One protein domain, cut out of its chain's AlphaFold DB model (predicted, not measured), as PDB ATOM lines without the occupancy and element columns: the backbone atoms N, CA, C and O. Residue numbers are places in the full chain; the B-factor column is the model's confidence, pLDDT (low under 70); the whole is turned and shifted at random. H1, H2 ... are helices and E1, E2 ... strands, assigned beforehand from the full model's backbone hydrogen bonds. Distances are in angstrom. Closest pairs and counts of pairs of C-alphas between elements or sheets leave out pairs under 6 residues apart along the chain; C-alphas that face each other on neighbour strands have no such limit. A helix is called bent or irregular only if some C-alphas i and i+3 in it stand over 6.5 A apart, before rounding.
ATOM      1  N   LEU A  22     -98.090 371.847   4.778       41.88
ATOM      2  CA  LEU A  22     -98.126 371.281   6.133       41.88
ATOM      3  C   LEU A  22     -96.728 371.108   6.760       41.88
ATOM      4  O   LEU A  22     -96.532 371.398   7.941       41.88
ATOM      5  N   GLN A  23     -95.714 370.709   5.981       43.62
ATOM      6  CA  GLN A  23     -94.329 370.634   6.465       43.62
ATOM      7  C   GLN A  23     -93.710 372.013   6.717       43.62
ATOM      8  O   GLN A  23     -92.866 372.144   7.605       43.62
ATOM      9  N   GLN A  24     -94.109 373.036   5.961       42.53
ATOM     10  CA  GLN A  24     -93.653 374.411   6.180       42.53
ATOM     11  C   GLN A  24     -94.292 375.016   7.438       42.53
ATOM     12  O   GLN A  24     -93.604 375.692   8.207       42.53
ATOM     13  N   LEU A  25     -95.561 374.689   7.709       41.84
ATOM     14  CA  LEU A  25     -96.278 375.092   8.921       41.84
ATOM     15  C   LEU A  25     -95.679 374.447  10.185       41.84
ATOM     16  O   LEU A  25     -95.430 375.131  11.177       41.84
ATOM     17  N   ALA A  26     -95.332 373.158  10.116       43.44
ATOM     18  CA  ALA A  26     -94.692 372.423  11.212       43.44
ATOM     19  C   ALA A  26     -93.262 372.905  11.545       43.44
ATOM     20  O   ALA A  26     -92.729 372.591  12.611       43.44
ATOM     21  N   GLN A  27     -92.624 373.655  10.641       40.75
ATOM     22  CA  GLN A  27     -91.257 374.172  10.795       40.75
ATOM     23  C   GLN A  27     -91.205 375.676  11.108       40.75
ATOM     24  O   GLN A  27     -90.116 376.230  11.296       40.75
ATOM     25  N   ALA A  28     -92.354 376.352  11.179       40.16
ATOM     26  CA  ALA A  28     -92.423 377.782  11.430       40.16
ATOM     27  C   ALA A  28     -91.993 378.123  12.868       40.16
ATOM     28  O   ALA A  28     -92.404 377.499  13.847       40.16
ATOM     29  N   SER A  29     -91.145 379.145  13.013       52.06
ATOM     30  CA  SER A  29     -90.769 379.639  14.339       52.06
ATOM     31  C   SER A  29     -91.962 380.332  15.023       52.06
ATOM     32  O   SER A  29     -92.818 380.875  14.325       52.06
ATOM     33  N   PRO A  30     -92.010 380.414  16.366       45.56
ATOM     34  CA  PRO A  30     -93.080 381.122  17.078       45.56
ATOM     35  C   PRO A  30     -93.294 382.576  16.623       45.56
ATOM     36  O   PRO A  30     -94.421 383.055  16.623       45.56
ATOM     37  N   ALA A  31     -92.239 383.254  16.158       41.25
ATOM     38  CA  ALA A  31     -92.330 384.607  15.604       41.25
ATOM     39  C   ALA A  31     -93.012 384.659  14.218       41.25
ATOM     40  O   ALA A  31     -93.586 385.681  13.857       41.25
ATOM     41  N   ASN A  32     -92.978 383.561  13.454       44.62
ATOM     42  CA  ASN A  32     -93.701 383.432  12.184       44.62
ATOM     43  C   ASN A  32     -95.182 383.090  12.419       44.62
ATOM     44  O   ASN A  32     -96.025 383.503  11.636       44.62
ATOM     45  N   LEU A  33     -95.506 382.384  13.508       47.25
ATOM     46  CA  LEU A  33     -96.887 382.078  13.899       47.25
ATOM     47  C   LEU A  33     -97.638 383.320  14.411       47.25
ATOM     48  O   LEU A  33     -98.815 383.479  14.108       47.25
ATOM     49  N   GLU A  34     -96.961 384.239  15.110       42.44
ATOM     50  CA  GLU A  34     -97.539 385.549  15.468       42.44
ATOM     51  C   GLU A  34     -97.799 386.428  14.229       42.44
ATOM     52  O   GLU A  34     -98.803 387.129  14.185       42.44
ATOM     53  N   ALA A  35     -96.963 386.339  13.188       46.31
ATOM     54  CA  ALA A  35     -97.204 387.031  11.917       46.31
ATOM     55  C   ALA A  35     -98.372 386.424  11.107       46.31
ATOM     56  O   ALA A  35     -99.062 387.155  10.406       46.31
ATOM     57  N   ILE A  36     -98.620 385.113  11.234       49.34
ATOM     58  CA  ILE A  36     -99.787 384.421  10.653       49.34
ATOM     59  C   ILE A  36    -101.077 384.784  11.413       49.34
ATOM     60  O   ILE A  36    -102.129 384.943  10.800       49.34
ATOM     61  N   ALA A  37    -101.004 384.980  12.734       46.16
ATOM     62  CA  ALA A  37    -102.147 385.386  13.556       46.16
ATOM     63  C   ALA A  37    -102.600 386.841  13.308       46.16
ATOM     64  O   ALA A  37    -103.789 387.130  13.426       46.16
ATOM     65  N   ASP A  38    -101.678 387.731  12.927       46.09
ATOM     66  CA  ASP A  38    -101.973 389.134  12.590       46.09
ATOM     67  C   ASP A  38    -102.171 389.374  11.073       46.09
ATOM     68  O   ASP A  38    -102.454 390.503  10.664       46.09
ATOM     69  N   GLY A  39    -102.047 388.341  10.226       47.97
ATOM     70  CA  GLY A  39    -102.040 388.501   8.767       47.97
ATOM     71  C   GLY A  39    -102.266 387.232   7.939       47.97
ATOM     72  O   GLY A  39    -101.535 387.031   6.979       47.97
ATOM     73  N   GLY A  40    -103.265 386.408   8.279       47.56
ATOM     74  CA  GLY A  40    -103.827 385.350   7.418       47.56
ATOM     75  C   GLY A  40    -102.903 384.169   7.062       47.56
ATOM     76  O   GLY A  40    -101.683 384.285   6.947       47.56
ATOM     77  N   LEU A  41    -103.495 382.989   6.851       51.53
ATOM     78  CA  LEU A  41    -102.813 381.838   6.249       51.53
ATOM     79  C   LEU A  41    -102.449 382.194   4.800       51.53
ATOM     80  O   LEU A  41    -103.333 382.302   3.960       51.53
ATOM     81  N   ASN A  42    -101.158 382.397   4.528       63.22
ATOM     82  CA  ASN A  42    -100.648 382.625   3.178       63.22
ATOM     83  C   ASN A  42    -100.013 381.337   2.646       63.22
ATOM     84  O   ASN A  42     -98.887 380.996   3.018       63.22
ATOM     85  N   VAL A  43    -100.725 380.613   1.780       79.50
ATOM     86  CA  VAL A  43    -100.148 379.484   1.034       79.50
ATOM     87  C   VAL A  43     -99.375 380.060  -0.147       79.50
ATOM     88  O   VAL A  43     -99.931 380.796  -0.953       79.50
ATOM     89  N   SER A  44     -98.079 379.770  -0.251       86.81
ATOM     90  CA  SER A  44     -97.275 380.230  -1.390       86.81
ATOM     91  C   SER A  44     -97.322 379.205  -2.520       86.81
ATOM     92  O   SER A  44     -96.913 378.058  -2.326       86.81
ATOM     93  N   GLN A  45     -97.784 379.616  -3.701       91.00
ATOM     94  CA  GLN A  45     -97.821 378.791  -4.906       91.00
ATOM     95  C   GLN A  45     -96.844 379.341  -5.947       91.00
ATOM     96  O   GLN A  45     -96.953 380.485  -6.380       91.00
ATOM     97  N   GLY A  46     -95.884 378.520  -6.379       91.44
ATOM     98  CA  GLY A  46     -94.978 378.885  -7.469       91.44
ATOM     99  C   GLY A  46     -95.707 378.928  -8.812       91.44
ATOM    100  O   GLY A  46     -96.329 377.942  -9.201       91.44
ATOM    101  N   VAL A  47     -95.593 380.040  -9.540       93.19
ATOM    102  CA  VAL A  47     -96.180 380.195 -10.877       93.19
ATOM    103  C   VAL A  47     -95.109 379.991 -11.945       93.19
ATOM    104  O   VAL A  47     -94.130 380.736 -12.024       93.19
ATOM    105  N   ALA A  48     -95.300 378.984 -12.797       91.75
ATOM    106  CA  ALA A  48     -94.450 378.770 -13.962       91.75
ATOM    107  C   ALA A  48     -94.874 379.694 -15.114       91.75
ATOM    108  O   ALA A  48     -96.044 379.741 -15.489       91.75
ATOM    109  N   LEU A  49     -93.914 380.411 -15.706       94.25
ATOM    110  CA  LEU A  49     -94.168 381.252 -16.877       94.25
ATOM    111  C   LEU A  49     -94.171 380.388 -18.153       94.25
ATOM    112  O   LEU A  49     -93.247 379.593 -18.343       94.25
ATOM    113  N   PRO A  50     -95.177 380.526 -19.038       89.19
ATOM    114  CA  PRO A  50     -95.397 379.588 -20.141       89.19
ATOM    115  C   PRO A  50     -94.388 379.716 -21.292       89.19
ATOM    116  O   PRO A  50     -94.330 378.837 -22.146       89.19
ATOM    117  N   GLY A  51     -93.585 380.779 -21.333       90.88
ATOM    118  CA  GLY A  51     -92.675 381.111 -22.430       90.88
ATOM    119  C   GLY A  51     -93.162 382.320 -23.240       90.88
ATOM    120  O   GLY A  51     -94.345 382.653 -23.262       90.88
ATOM    121  N   ALA A  52     -92.236 383.012 -23.909       94.62
ATOM    122  CA  ALA A  52     -92.536 384.260 -24.617       94.62
ATOM    123  C   ALA A  52     -93.647 384.083 -25.673       94.62
ATOM    124  O   ALA A  52     -93.540 383.240 -26.565       94.62
ATOM    125  N   GLY A  53     -94.693 384.912 -25.585       92.56
ATOM    126  CA  GLY A  53     -95.863 384.860 -26.471       92.56
ATOM    127  C   GLY A  53     -96.834 383.708 -26.192       92.56
ATOM    128  O   GLY A  53     -97.785 383.531 -26.952       92.56
ATOM    129  N   LEU A  54     -96.598 382.927 -25.135       94.12
ATOM    130  CA  LEU A  54     -97.510 381.900 -24.650       94.12
ATOM    131  C   LEU A  54     -98.308 382.429 -23.456       94.12
ATOM    132  O   LEU A  54     -97.898 383.376 -22.780       94.12
ATOM    133  N   ARG A  55     -99.456 381.798 -23.219       96.94
ATOM    134  CA  ARG A  55    -100.407 382.155 -22.170       96.94
ATOM    135  C   ARG A  55    -100.738 380.917 -21.344       96.94
ATOM    136  O   ARG A  55    -100.964 379.854 -21.916       96.94
ATOM    137  N   SER A  56    -100.752 381.068 -20.026       93.62
ATOM    138  CA  SER A  56    -101.190 380.058 -19.060       93.62
ATOM    139  C   SER A  56    -102.375 380.590 -18.274       93.62
ATOM    140  O   SER A  56    -102.477 381.793 -18.043       93.62
ATOM    141  N   VAL A  57    -103.245 379.690 -17.844       94.31
ATOM    142  CA  VAL A  57    -104.401 379.997 -17.008       94.31
ATOM    143  C   VAL A  57    -104.240 379.217 -15.709       94.31
ATOM    144  O   VAL A  57    -103.866 378.046 -15.743       94.31
ATOM    145  N   VAL A  58    -104.412 379.890 -14.577       92.31
ATOM    146  CA  VAL A  58    -104.248 379.336 -13.234       92.31
ATOM    147  C   VAL A  58    -105.439 379.807 -12.400       92.31
ATOM    148  O   VAL A  58    -105.590 381.014 -12.226       92.31
ATOM    149  N   PRO A  59    -106.276 378.905 -11.872       91.69
ATOM    150  CA  PRO A  59    -107.349 379.287 -10.961       91.69
ATOM    151  C   PRO A  59    -106.802 379.990  -9.714       91.69
ATOM    152  O   PRO A  59    -105.848 379.500  -9.097       91.69
ATOM    153  N   ALA A  60    -107.368 381.146  -9.355       93.94
ATOM    154  CA  ALA A  60    -107.014 381.809  -8.107       93.94
ATOM    155  C   ALA A  60    -107.679 381.107  -6.907       93.94
ATOM    156  O   ALA A  60    -108.804 380.620  -6.998       93.94
ATOM    157  N   SER A  61    -106.998 381.099  -5.764       86.94
ATOM    158  CA  SER A  61    -107.444 380.475  -4.518       86.94
ATOM    159  C   SER A  61    -107.340 381.464  -3.359       86.94
ATOM    160  O   SER A  61    -106.444 382.313  -3.310       86.94
ATOM    161  N   LEU A  62    -108.254 381.339  -2.397       85.06
ATOM    162  CA  LEU A  62    -108.275 382.152  -1.181       85.06
ATOM    163  C   LEU A  62    -106.959 382.029  -0.404       85.06
ATOM    164  O   LEU A  62    -106.382 380.948  -0.300       85.06
ATOM    165  N   GLY A  63    -106.470 383.151   0.122       85.31
ATOM    166  CA  GLY A  63    -105.258 383.227   0.941       85.31
ATOM    167  C   GLY A  63    -103.989 382.758   0.229       85.31
ATOM    168  O   GLY A  63    -102.994 382.446   0.879       85.31
ATOM    169  N   THR A  64    -104.000 382.655  -1.101       91.94
ATOM    170  CA  THR A  64    -102.846 382.155  -1.850       91.94
ATOM    171  C   THR A  64    -101.985 383.313  -2.342       91.94
ATOM    172  O   THR A  64    -102.458 384.242  -2.996       91.94
ATOM    173  N   THR A  65    -100.690 383.253  -2.032       95.44
ATOM    174  CA  THR A  65     -99.672 384.138  -2.596       95.44
ATOM    175  C   THR A  65     -99.016 383.468  -3.802       95.44
ATOM    176  O   THR A  65     -98.299 382.477  -3.665       95.44
ATOM    177  N   TYR A  66     -99.209 384.032  -4.989       96.31
ATOM    178  CA  TYR A  66     -98.652 383.524  -6.240       96.31
ATOM    179  C   TYR A  66     -97.237 384.064  -6.464       96.31
ATOM    180  O   TYR A  66     -97.042 385.259  -6.688       96.31
ATOM    181  N   ALA A  67     -96.235 383.189  -6.396       96.38
ATOM    182  CA  ALA A  67     -94.829 383.547  -6.534       96.38
ATOM    183  C   ALA A  67     -94.387 383.524  -8.007       96.38
ATOM    184  O   ALA A  67     -94.253 382.460  -8.615       96.38
ATOM    185  N   PHE A  68     -94.117 384.704  -8.567       96.44
ATOM    186  CA  PHE A  68     -93.621 384.894  -9.926       96.44
ATOM    187  C   PHE A  68     -92.084 384.941  -9.953       96.44
ATOM    188  O   PHE A  68     -91.464 385.669  -9.174       96.44
ATOM    189  N   PRO A  69     -91.427 384.225 -10.887       95.81
ATOM    190  CA  PRO A  69     -89.967 384.136 -10.954       95.81
ATOM    191  C   PRO A  69     -89.300 385.366 -11.597       95.81
ATOM    192  O   PRO A  69     -88.093 385.356 -11.837       95.81
ATOM    193  N   THR A  70     -90.057 386.434 -11.861       95.38
ATOM    194  CA  THR A  70     -89.563 387.711 -12.385       95.38
ATOM    195  C   THR A  70     -90.200 388.879 -11.634       95.38
ATOM    196  O   THR A  70     -91.314 388.760 -11.127       95.38
ATOM    197  N   ALA A  71     -89.478 389.997 -11.536       96.56
ATOM    198  CA  ALA A  71     -89.994 391.253 -10.986       96.56
ATOM    199  C   ALA A  71     -90.521 392.201 -12.075       96.56
ATOM    200  O   ALA A  71     -91.317 393.093 -11.794       96.56
ATOM    201  N   ASP A  72     -90.108 391.987 -13.325       97.06
ATOM    202  CA  ASP A  72     -90.521 392.799 -14.465       97.06
ATOM    203  C   ASP A  72     -91.846 392.262 -15.028       97.06
ATOM    204  O   ASP A  72     -91.872 391.504 -16.001       97.06
ATOM    205  N   VAL A  73     -92.950 392.641 -14.379       97.88
ATOM    206  CA  VAL A  73     -94.317 392.275 -14.776       97.88
ATOM    207  C   VAL A  73     -95.172 393.505 -15.078       97.88
ATOM    208  O   VAL A  73     -94.946 394.597 -14.554       97.88
ATOM    209  N   ALA A  74     -96.173 393.323 -15.930       98.00
ATOM    210  CA  ALA A  74     -97.247 394.270 -16.183       98.00
ATOM    211  C   ALA A  74     -98.590 393.621 -15.842       98.00
ATOM    212  O   ALA A  74     -98.761 392.415 -16.018       98.00
ATOM    213  N   PHE A  75     -99.538 394.434 -15.383       98.31
ATOM    214  CA  PHE A  75    -100.864 393.974 -14.988       98.31
ATOM    215  C   PHE A  75    -101.928 394.481 -15.960       98.31
ATOM    216  O   PHE A  75    -101.934 395.657 -16.339       98.31
ATOM    217  N   SER A  76    -102.855 393.602 -16.326       98.31
ATOM    218  CA  SER A  76    -104.112 393.961 -16.980       98.31
ATOM    219  C   SER A  76    -105.271 393.140 -16.416       98.31
ATOM    220  O   SER A  76    -105.063 392.191 -15.666       98.31
ATOM    221  N   GLN A  77    -106.497 393.509 -16.777       97.75
ATOM    222  CA  GLN A  77    -107.712 392.818 -16.355       97.75
ATOM    223  C   GLN A  77    -108.371 392.120 -17.547       97.75
ATOM    224  O   GLN A  77    -108.458 392.696 -18.633       97.75
ATOM    225  N   GLU A  78    -108.875 390.907 -17.321       96.75
ATOM    226  CA  GLU A  78    -109.739 390.183 -18.257       96.75
ATOM    227  C   GLU A  78    -110.974 389.667 -17.504       96.75
ATOM    228  O   GLU A  78    -110.936 388.628 -16.847       96.75
ATOM    229  N   GLY A  79    -112.064 390.442 -17.548       94.25
ATOM    230  CA  GLY A  79    -113.259 390.162 -16.747       94.25
ATOM    231  C   GLY A  79    -112.946 390.170 -15.238       94.25
ATOM    232  O   GLY A  79    -112.362 391.147 -14.758       94.25
ATOM    233  N   PRO A  80    -113.271 389.095 -14.495       94.69
ATOM    234  CA  PRO A  80    -112.942 388.966 -13.072       94.69
ATOM    235  C   PRO A  80    -111.481 388.557 -12.800       94.69
ATOM    236  O   PRO A  80    -111.075 388.444 -11.643       94.69
ATOM    237  N   SER A  81    -110.684 388.326 -13.845       96.69
ATOM    238  CA  SER A  81    -109.354 387.720 -13.737       96.69
ATOM    239  C   SER A  81    -108.229 388.750 -13.812       96.69
ATOM    240  O   SER A  81    -108.316 389.747 -14.542       96.69
ATOM    241  N   LEU A  82    -107.133 388.476 -13.101       97.94
ATOM    242  CA  LEU A  82    -105.890 389.240 -13.204       97.94
ATOM    243  C   LEU A  82    -104.993 388.619 -14.274       97.94
ATOM    244  O   LEU A  82    -104.670 387.437 -14.211       97.94
ATOM    245  N   VAL A  83    -104.526 389.428 -15.219       98.31
ATOM    246  CA  VAL A  83    -103.512 389.021 -16.196       98.31
ATOM    247  C   VAL A  83    -102.169 389.615 -15.789       98.31
ATOM    248  O   VAL A  83    -102.030 390.834 -15.664       98.31
ATOM    249  N   VAL A  84    -101.178 388.747 -15.599       98.12
ATOM    250  CA  VAL A  84     -99.787 389.095 -15.294       98.12
ATOM    251  C   VAL A  84     -98.930 388.786 -16.521       98.12
ATOM    252  O   VAL A  84     -98.706 387.622 -16.858       98.12
ATOM    253  N   SER A  85     -98.440 389.826 -17.193       98.06
ATOM    254  CA  SER A  85     -97.623 389.706 -18.408       98.06
ATOM    255  C   SER A  85     -96.155 390.016 -18.113       98.06
ATOM    256  O   SER A  85     -95.840 390.989 -17.435       98.06
ATOM    257  N   SER A  86     -95.239 389.228 -18.670       97.31
ATOM    258  CA  SER A  86     -93.791 389.482 -18.655       97.31
ATOM    259  C   SER A  86     -93.181 389.244 -20.042       97.31
ATOM    260  O   SER A  86     -93.872 388.864 -20.991       97.31
ATOM    261  N   ASP A  87     -91.867 389.423 -20.184       97.00
ATOM    262  CA  ASP A  87     -91.146 389.027 -21.401       97.00
ATOM    263  C   ASP A  87     -91.133 387.500 -21.626       97.00
ATOM    264  O   ASP A  87     -90.861 387.034 -22.737       97.00
ATOM    265  N   GLN A  88     -91.481 386.721 -20.598       96.25
ATOM    266  CA  GLN A  88     -91.554 385.262 -20.605       96.25
ATOM    267  C   GLN A  88     -92.982 384.715 -20.763       96.25
ATOM    268  O   GLN A  88     -93.175 383.515 -20.589       96.25
ATOM    269  N   GLY A  89     -93.965 385.547 -21.119       96.56
ATOM    270  CA  GLY A  89     -95.344 385.121 -21.389       96.56
ATOM    271  C   GLY A  89     -96.371 385.740 -20.445       96.56
ATOM    272  O   GLY A  89     -96.052 386.640 -19.666       96.56
ATOM    273  N   GLU A  90     -97.606 385.254 -20.540       98.19
ATOM    274  CA  GLU A  90     -98.753 385.753 -19.775       98.19
ATOM    275  C   GLU A  90     -99.334 384.663 -18.876       98.19
ATOM    276  O   GLU A  90     -99.477 383.512 -19.292       98.19
ATOM    277  N   VAL A  91     -99.700 385.026 -17.653       97.88
ATOM    278  CA  VAL A  91    -100.451 384.164 -16.738       97.88
ATOM    279  C   VAL A  91    -101.753 384.858 -16.383       97.88
ATOM    280  O   VAL A  91    -101.742 386.015 -15.973       97.88
ATOM    281  N   VAL A  92    -102.864 384.150 -16.535       98.00
ATOM    282  CA  VAL A  92    -104.185 384.602 -16.103       98.00
ATOM    283  C   VAL A  92    -104.526 383.901 -14.805       98.00
ATOM    284  O   VAL A  92    -104.624 382.678 -14.786       98.00
ATOM    285  N   LEU A  93    -104.669 384.678 -13.740       97.19
ATOM    286  CA  LEU A  93    -105.180 384.221 -12.458       97.19
ATOM    287  C   LEU A  93    -106.705 384.358 -12.493       97.19
ATOM    288  O   LEU A  93    -107.225 385.475 -12.374       97.19
ATOM    289  N   GLU A  94    -107.402 383.250 -12.747       95.56
ATOM    290  CA  GLU A  94    -108.861 383.254 -12.915       95.56
ATOM    291  C   GLU A  94    -109.554 383.654 -11.622       95.56
ATOM    292  O   GLU A  94    -109.149 383.224 -10.547       95.56
ATOM    293  N   ASP A  95    -110.572 384.507 -11.734       93.56
ATOM    294  CA  ASP A  95    -111.391 384.979 -10.609       93.56
ATOM    295  C   ASP A  95    -110.615 385.689  -9.486       93.56
ATOM    296  O   ASP A  95    -111.149 385.941  -8.404       93.56
ATOM    297  N   PHE A  96    -109.375 386.110  -9.753       95.56
ATOM    298  CA  PHE A  96    -108.523 386.797  -8.781       95.56
ATOM    299  C   PHE A  96    -109.225 387.984  -8.102       95.56
ATOM    300  O   PHE A  96    -109.101 388.166  -6.892       95.56
ATOM    301  N   PHE A  97    -109.993 388.778  -8.858       95.75
ATOM    302  CA  PHE A  97    -110.702 389.933  -8.307       95.75
ATOM    303  C   PHE A  97    -112.031 389.579  -7.636       95.75
ATOM    304  O   PHE A  97    -112.495 390.346  -6.799       95.75
ATOM    305  N   VAL A  98    -112.628 388.423  -7.935       90.44
ATOM    306  CA  VAL A  98    -113.809 387.926  -7.202       90.44
ATOM    307  C   VAL A  98    -113.416 387.564  -5.770       90.44
ATOM    308  O   VAL A  98    -114.172 387.807  -4.832       90.44
ATOM    309  N   LEU A  99    -112.196 387.058  -5.588       88.31
ATOM    310  CA  LEU A  99    -111.646 386.701  -4.282       88.31
ATOM    311  C   LEU A  99    -111.106 387.907  -3.487       88.31
ATOM    312  O   LEU A  99    -110.665 387.734  -2.351       88.31
ATOM    313  N   ALA A 100    -111.146 389.121  -4.048       87.38
ATOM    314  CA  ALA A 100    -110.613 390.341  -3.434       87.38
ATOM    315  C   ALA A 100    -111.301 390.719  -2.115       87.38
ATOM    316  O   ALA A 100    -110.638 391.121  -1.163       87.38
ATOM    317  N   ASP A 101    -112.624 390.555  -2.061       80.38
ATOM    318  CA  ASP A 101    -113.446 390.881  -0.890       80.38
ATOM    319  C   ASP A 101    -113.589 389.696   0.077       80.38
ATOM    320  O   ASP A 101    -114.373 389.731   1.031       80.38
ATOM    321  N   SER A 102    -112.834 388.623  -0.154       73.25
ATOM    322  CA  SER A 102    -112.778 387.522   0.792       73.25
ATOM    323  C   SER A 102    -112.009 387.934   2.051       73.25
ATOM    324  O   SER A 102    -111.131 388.795   2.026       73.25
ATOM    325  N   GLY A 103    -112.285 387.283   3.185       73.12
ATOM    326  CA  GLY A 103    -111.502 387.491   4.411       73.12
ATOM    327  C   GLY A 103    -110.024 387.077   4.292       73.12
ATOM    328  O   GLY A 103    -109.263 387.298   5.233       73.12
ATOM    329  N   LEU A 104    -109.631 386.473   3.164       82.88
ATOM    330  CA  LEU A 104    -108.291 385.993   2.838       82.88
ATOM    331  C   LEU A 104    -108.012 386.267   1.346       82.88
ATOM    332  O   LEU A 104    -108.067 385.341   0.535       82.88
ATOM    333  N   PRO A 105    -107.749 387.522   0.944       89.62
ATOM    334  CA  PRO A 105    -107.535 387.847  -0.460       89.62
ATOM    335  C   PRO A 105    -106.242 387.205  -0.991       89.62
ATOM    336  O   PRO A 105    -105.264 387.085  -0.244       89.62
ATOM    337  N   PRO A 106    -106.197 386.807  -2.274       94.81
ATOM    338  CA  PRO A 106    -104.960 386.356  -2.893       94.81
ATOM    339  C   PRO A 106    -103.961 387.517  -3.039       94.81
ATOM    340  O   PRO A 106    -104.331 388.690  -3.087       94.81
ATOM    341  N   ALA A 107    -102.674 387.197  -3.148       96.44
ATOM    342  CA  ALA A 107    -101.605 388.176  -3.360       96.44
ATOM    343  C   ALA A 107    -100.583 387.659  -4.376       96.44
ATOM    344  O   ALA A 107    -100.579 386.478  -4.725       96.44
ATOM    345  N   LEU A 108     -99.683 388.524  -4.843       96.88
ATOM    346  CA  LEU A 108     -98.533 388.114  -5.652       96.88
ATOM    347  C   LEU A 108     -97.237 388.355  -4.885       96.88
ATOM    348  O   LEU A 108     -97.116 389.332  -4.151       96.88
ATOM    349  N   SER A 109     -96.242 387.505  -5.111       96.81
ATOM    350  CA  SER A 109     -94.861 387.729  -4.687       96.81
ATOM    351  C   SER A 109     -93.957 387.710  -5.912       96.81
ATOM    352  O   SER A 109     -94.000 386.776  -6.707       96.81
ATOM    353  N   LEU A 110     -93.165 388.757  -6.095       96.94
ATOM    354  CA  LEU A 110     -92.257 388.905  -7.227       96.94
ATOM    355  C   LEU A 110     -90.840 388.444  -6.858       96.94
ATOM    356  O   LEU A 110     -90.477 388.344  -5.685       96.94
ATOM    357  N   ALA A 111     -89.997 388.196  -7.862       94.25
ATOM    358  CA  ALA A 111     -88.641 387.670  -7.650       94.25
ATOM    359  C   ALA A 111     -87.711 388.585  -6.832       94.25
ATOM    360  O   ALA A 111     -86.697 388.122  -6.304       94.25
ATOM    361  N   ASP A 112     -88.028 389.874  -6.730       94.69
ATOM    362  CA  ASP A 112     -87.306 390.837  -5.896       94.69
ATOM    363  C   ASP A 112     -87.794 390.864  -4.432       94.69
ATOM    364  O   ASP A 112     -87.246 391.604  -3.613       94.69
ATOM    365  N   GLY A 113     -88.785 390.033  -4.093       92.56
ATOM    366  CA  GLY A 113     -89.429 389.975  -2.784       92.56
ATOM    367  C   GLY A 113     -90.557 390.992  -2.600       92.56
ATOM    368  O   GLY A 113     -91.093 391.090  -1.495       92.56
ATOM    369  N   THR A 114     -90.917 391.752  -3.640       95.25
ATOM    370  CA  THR A 114     -92.073 392.653  -3.604       95.25
ATOM    371  C   THR A 114     -93.349 391.829  -3.507       95.25
ATOM    372  O   THR A 114     -93.586 390.940  -4.324       95.25
ATOM    373  N   VAL A 115     -94.182 392.154  -2.521       94.94
ATOM    374  CA  VAL A 115     -95.537 391.617  -2.412       94.94
ATOM    375  C   VAL A 115     -96.487 392.627  -3.037       94.94
ATOM    376  O   VAL A 115     -96.432 393.805  -2.689       94.94
ATOM    377  N   VAL A 116     -97.323 392.167  -3.961       95.81
ATOM    378  CA  VAL A 116     -98.352 392.969  -4.629       95.81
ATOM    379  C   VAL A 116     -99.697 392.508  -4.088       95.81
ATOM    380  O   VAL A 116    -100.096 391.365  -4.328       95.81
ATOM    381  N   THR A 117    -100.375 393.368  -3.325       96.50
ATOM    382  CA  THR A 117    -101.733 393.070  -2.845       96.50
ATOM    383  C   THR A 117    -102.754 393.237  -3.969       96.50
ATOM    384  O   THR A 117    -102.438 393.740  -5.053       96.50
ATOM    385  N   VAL A 118    -104.006 392.846  -3.720       95.25
ATOM    386  CA  VAL A 118    -105.093 393.098  -4.672       95.25
ATOM    387  C   VAL A 118    -105.238 394.594  -4.956       95.25
ATOM    388  O   VAL A 118    -105.359 394.992  -6.113       95.25
ATOM    389  N   GLU A 119    -105.158 395.445  -3.932       95.25
ATOM    390  CA  GLU A 119    -105.249 396.898  -4.088       95.25
ATOM    391  C   GLU A 119    -104.098 397.465  -4.926       95.25
ATOM    392  O   GLU A 119    -104.326 398.345  -5.762       95.25
ATOM    393  N   ASP A 120    -102.879 396.946  -4.745       96.12
ATOM    394  CA  ASP A 120    -101.720 397.335  -5.553       96.12
ATOM    395  C   ASP A 120    -101.906 396.931  -7.022       96.12
ATOM    396  O   ASP A 120    -101.629 397.725  -7.927       96.12
ATOM    397  N   ALA A 121    -102.423 395.722  -7.272       96.94
ATOM    398  CA  ALA A 121    -102.724 395.241  -8.617       96.94
ATOM    399  C   ALA A 121    -103.802 396.104  -9.296       96.94
ATOM    400  O   ALA A 121    -103.601 396.557 -10.423       96.94
ATOM    401  N   ILE A 122    -104.902 396.415  -8.595       96.38
ATOM    402  CA  ILE A 122    -105.968 397.310  -9.080       96.38
ATOM    403  C   ILE A 122    -105.395 398.684  -9.442       96.38
ATOM    404  O   ILE A 122    -105.680 399.219 -10.516       96.38
ATOM    405  N   ALA A 123    -104.557 399.255  -8.574       97.06
ATOM    406  CA  ALA A 123    -103.943 400.560  -8.805       97.06
ATOM    407  C   ALA A 123    -102.977 400.570 -10.004       97.06
ATOM    408  O   ALA A 123    -102.766 401.620 -10.619       97.06
ATOM    409  N   ALA A 124    -102.389 399.420 -10.339       96.69
ATOM    410  CA  ALA A 124    -101.436 399.275 -11.430       96.69
ATOM    411  C   ALA A 124    -102.084 399.028 -12.805       96.69
ATOM    412  O   ALA A 124    -101.410 399.231 -13.818       96.69
ATOM    413  N   ILE A 125    -103.362 398.634 -12.869       97.75
ATOM    414  CA  ILE A 125    -104.080 398.345 -14.121       97.75
ATOM    415  C   ILE A 125    -104.684 399.633 -14.710       97.75
ATOM    416  O   ILE A 125    -105.617 400.210 -14.141       97.75
ATOM    417  N   PRO A 126    -104.225 400.107 -15.886       96.50
ATOM    418  CA  PRO A 126    -104.822 401.270 -16.527       96.50
ATOM    419  C   PRO A 126    -106.246 400.962 -17.001       96.50
ATOM    420  O   PRO A 126    -106.443 400.138 -17.889       96.50
ATOM    421  N   GLY A 127    -107.229 401.679 -16.456       95.75
ATOM    422  CA  GLY A 127    -108.630 401.512 -16.851       95.75
ATOM    423  C   GLY A 127    -109.301 400.280 -16.250       95.75
ATOM    424  O   GLY A 127    -110.182 399.727 -16.898       95.75
ATOM    425  N   PHE A 128    -108.884 399.871 -15.048       97.12
ATOM    426  CA  PHE A 128    -109.566 398.842 -14.266       97.12
ATOM    427  C   PHE A 128    -111.088 399.067 -14.229       97.12
ATOM    428  O   PHE A 128    -111.551 400.173 -13.930       97.12
ATOM    429  N   ASP A 129    -111.839 398.014 -14.538       95.75
ATOM    430  CA  ASP A 129    -113.293 397.989 -14.636       95.75
ATOM    431  C   ASP A 129    -113.871 397.143 -13.497       95.75
ATOM    432  O   ASP A 129    -113.869 395.911 -13.538       95.75
ATOM    433  N   ALA A 130    -114.365 397.815 -12.458       92.88
ATOM    434  CA  ALA A 130    -114.972 397.143 -11.313       92.88
ATOM    435  C   ALA A 130    -116.283 396.426 -11.677       92.88
ATOM    436  O   ALA A 130    -116.623 395.423 -11.050       92.88
ATOM    437  N   ASP A 131    -116.995 396.891 -12.709       89.88
ATOM    438  CA  ASP A 131    -118.262 396.289 -13.131       89.88
ATOM    439  C   ASP A 131    -118.030 394.933 -13.823       89.88
ATOM    440  O   ASP A 131    -118.915 394.077 -13.840       89.88
TER     441      ASP A 131
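What this domain is: This is residues 22 to 131 of the 421 residues of an uncharacterized protein of Roseospirillum parvum (UniProt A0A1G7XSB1). Two small sheets, E2 E6 E5 E4 and E1 E3 E7, lie partly face to face as a loose sandwich, and H4 packs at one side where E4 and E7 are. Residues 22 to 42, with H1 and H2, form a low-confidence arm that lies off beyond the smaller sheet and makes much of the length. The printed part has 110 residues with four named helices and seven named strands, in the order H1 H2 E1 E2 E3 E4 E5 E6 H3 E7 H4, a mixed class of helices and strands. The larger sheet, order E2 E6 E5 E4, is mixed and strongly twisted, and the smaller, order E1 E3 E7, is parallel. The whole is compact, with a radius of gyration of the C-alphas of 14.4 A and spans of 42 by 31 by 21 A.

Where its parts are: H1 is residues 22 to 25, beginning at C-alpha 22 (-98.126, 371.281, 6.133), and H2 is residues 30 to 37, 10.6 A long. E1 is residues 43 to 46, 10.0 A, E2 is residues 55 to 59, 13.5 A, and E3 is residues 64 to 67, 9.4 A. E4 is residues 74 to 78, 13.3 A. E5 is residues 81 to 86, 16.4 A, beginning at C-alpha 81 (-109.354, 387.720, -13.737), and E6 is residues 89 to 94, 16.1 A. H3 is residues 98 to 101 and only just irregular, with C-alphas 98 and 101 7.0 A apart. E7 is residues 107 to 109, 6.9 A. H4 is residues 118 to 124, 9.9 A, ending at C-alpha 124 (-101.436, 399.275, -11.430).

How they stand to each other: E4, E5 and E6 form a meander, each strand the antiparallel neighbour of the one before. The hairpin E4 and E5 has N 76 and O 83 at 3.0 A, and the hairpin E5 and E6 has N 84 and O 91 at 2.8 A. E2 is parallel to E6, with N 58 and O 92 at 2.8 A. In the smaller sheet E3 is parallel to E1, N 65 and O 43 at 2.8 A, and to E7, N 109 and O 66 at 2.9 A. H4 is on the larger sheet over E4, at a height over the sheet of 9.3 A; the closest C-alphas of E4 and H4, those of Phe 75 and Ala 124, are 6.4 A apart. H4 only grazes the smaller sheet, with residues 118 to 121. H3 and H4 are close but not clearly touching, with the C-alphas of Ala 100 and Val 118 6.3 A apart. H1 and H2 are apart. Every O i to N i+4 pair is within hydrogen-bond range in H4 and 3 of 4 in H2, while H1 and H3 are too short for such a pair.

The domain as a whole: The C-alphas of Pro 30 and Gly 53, the two farthest apart, are 43.8 A apart. The printed part has no cut, and no link is long. The mean pLDDT of the printed part is 84.6, and residues 22 to 42 are under 70.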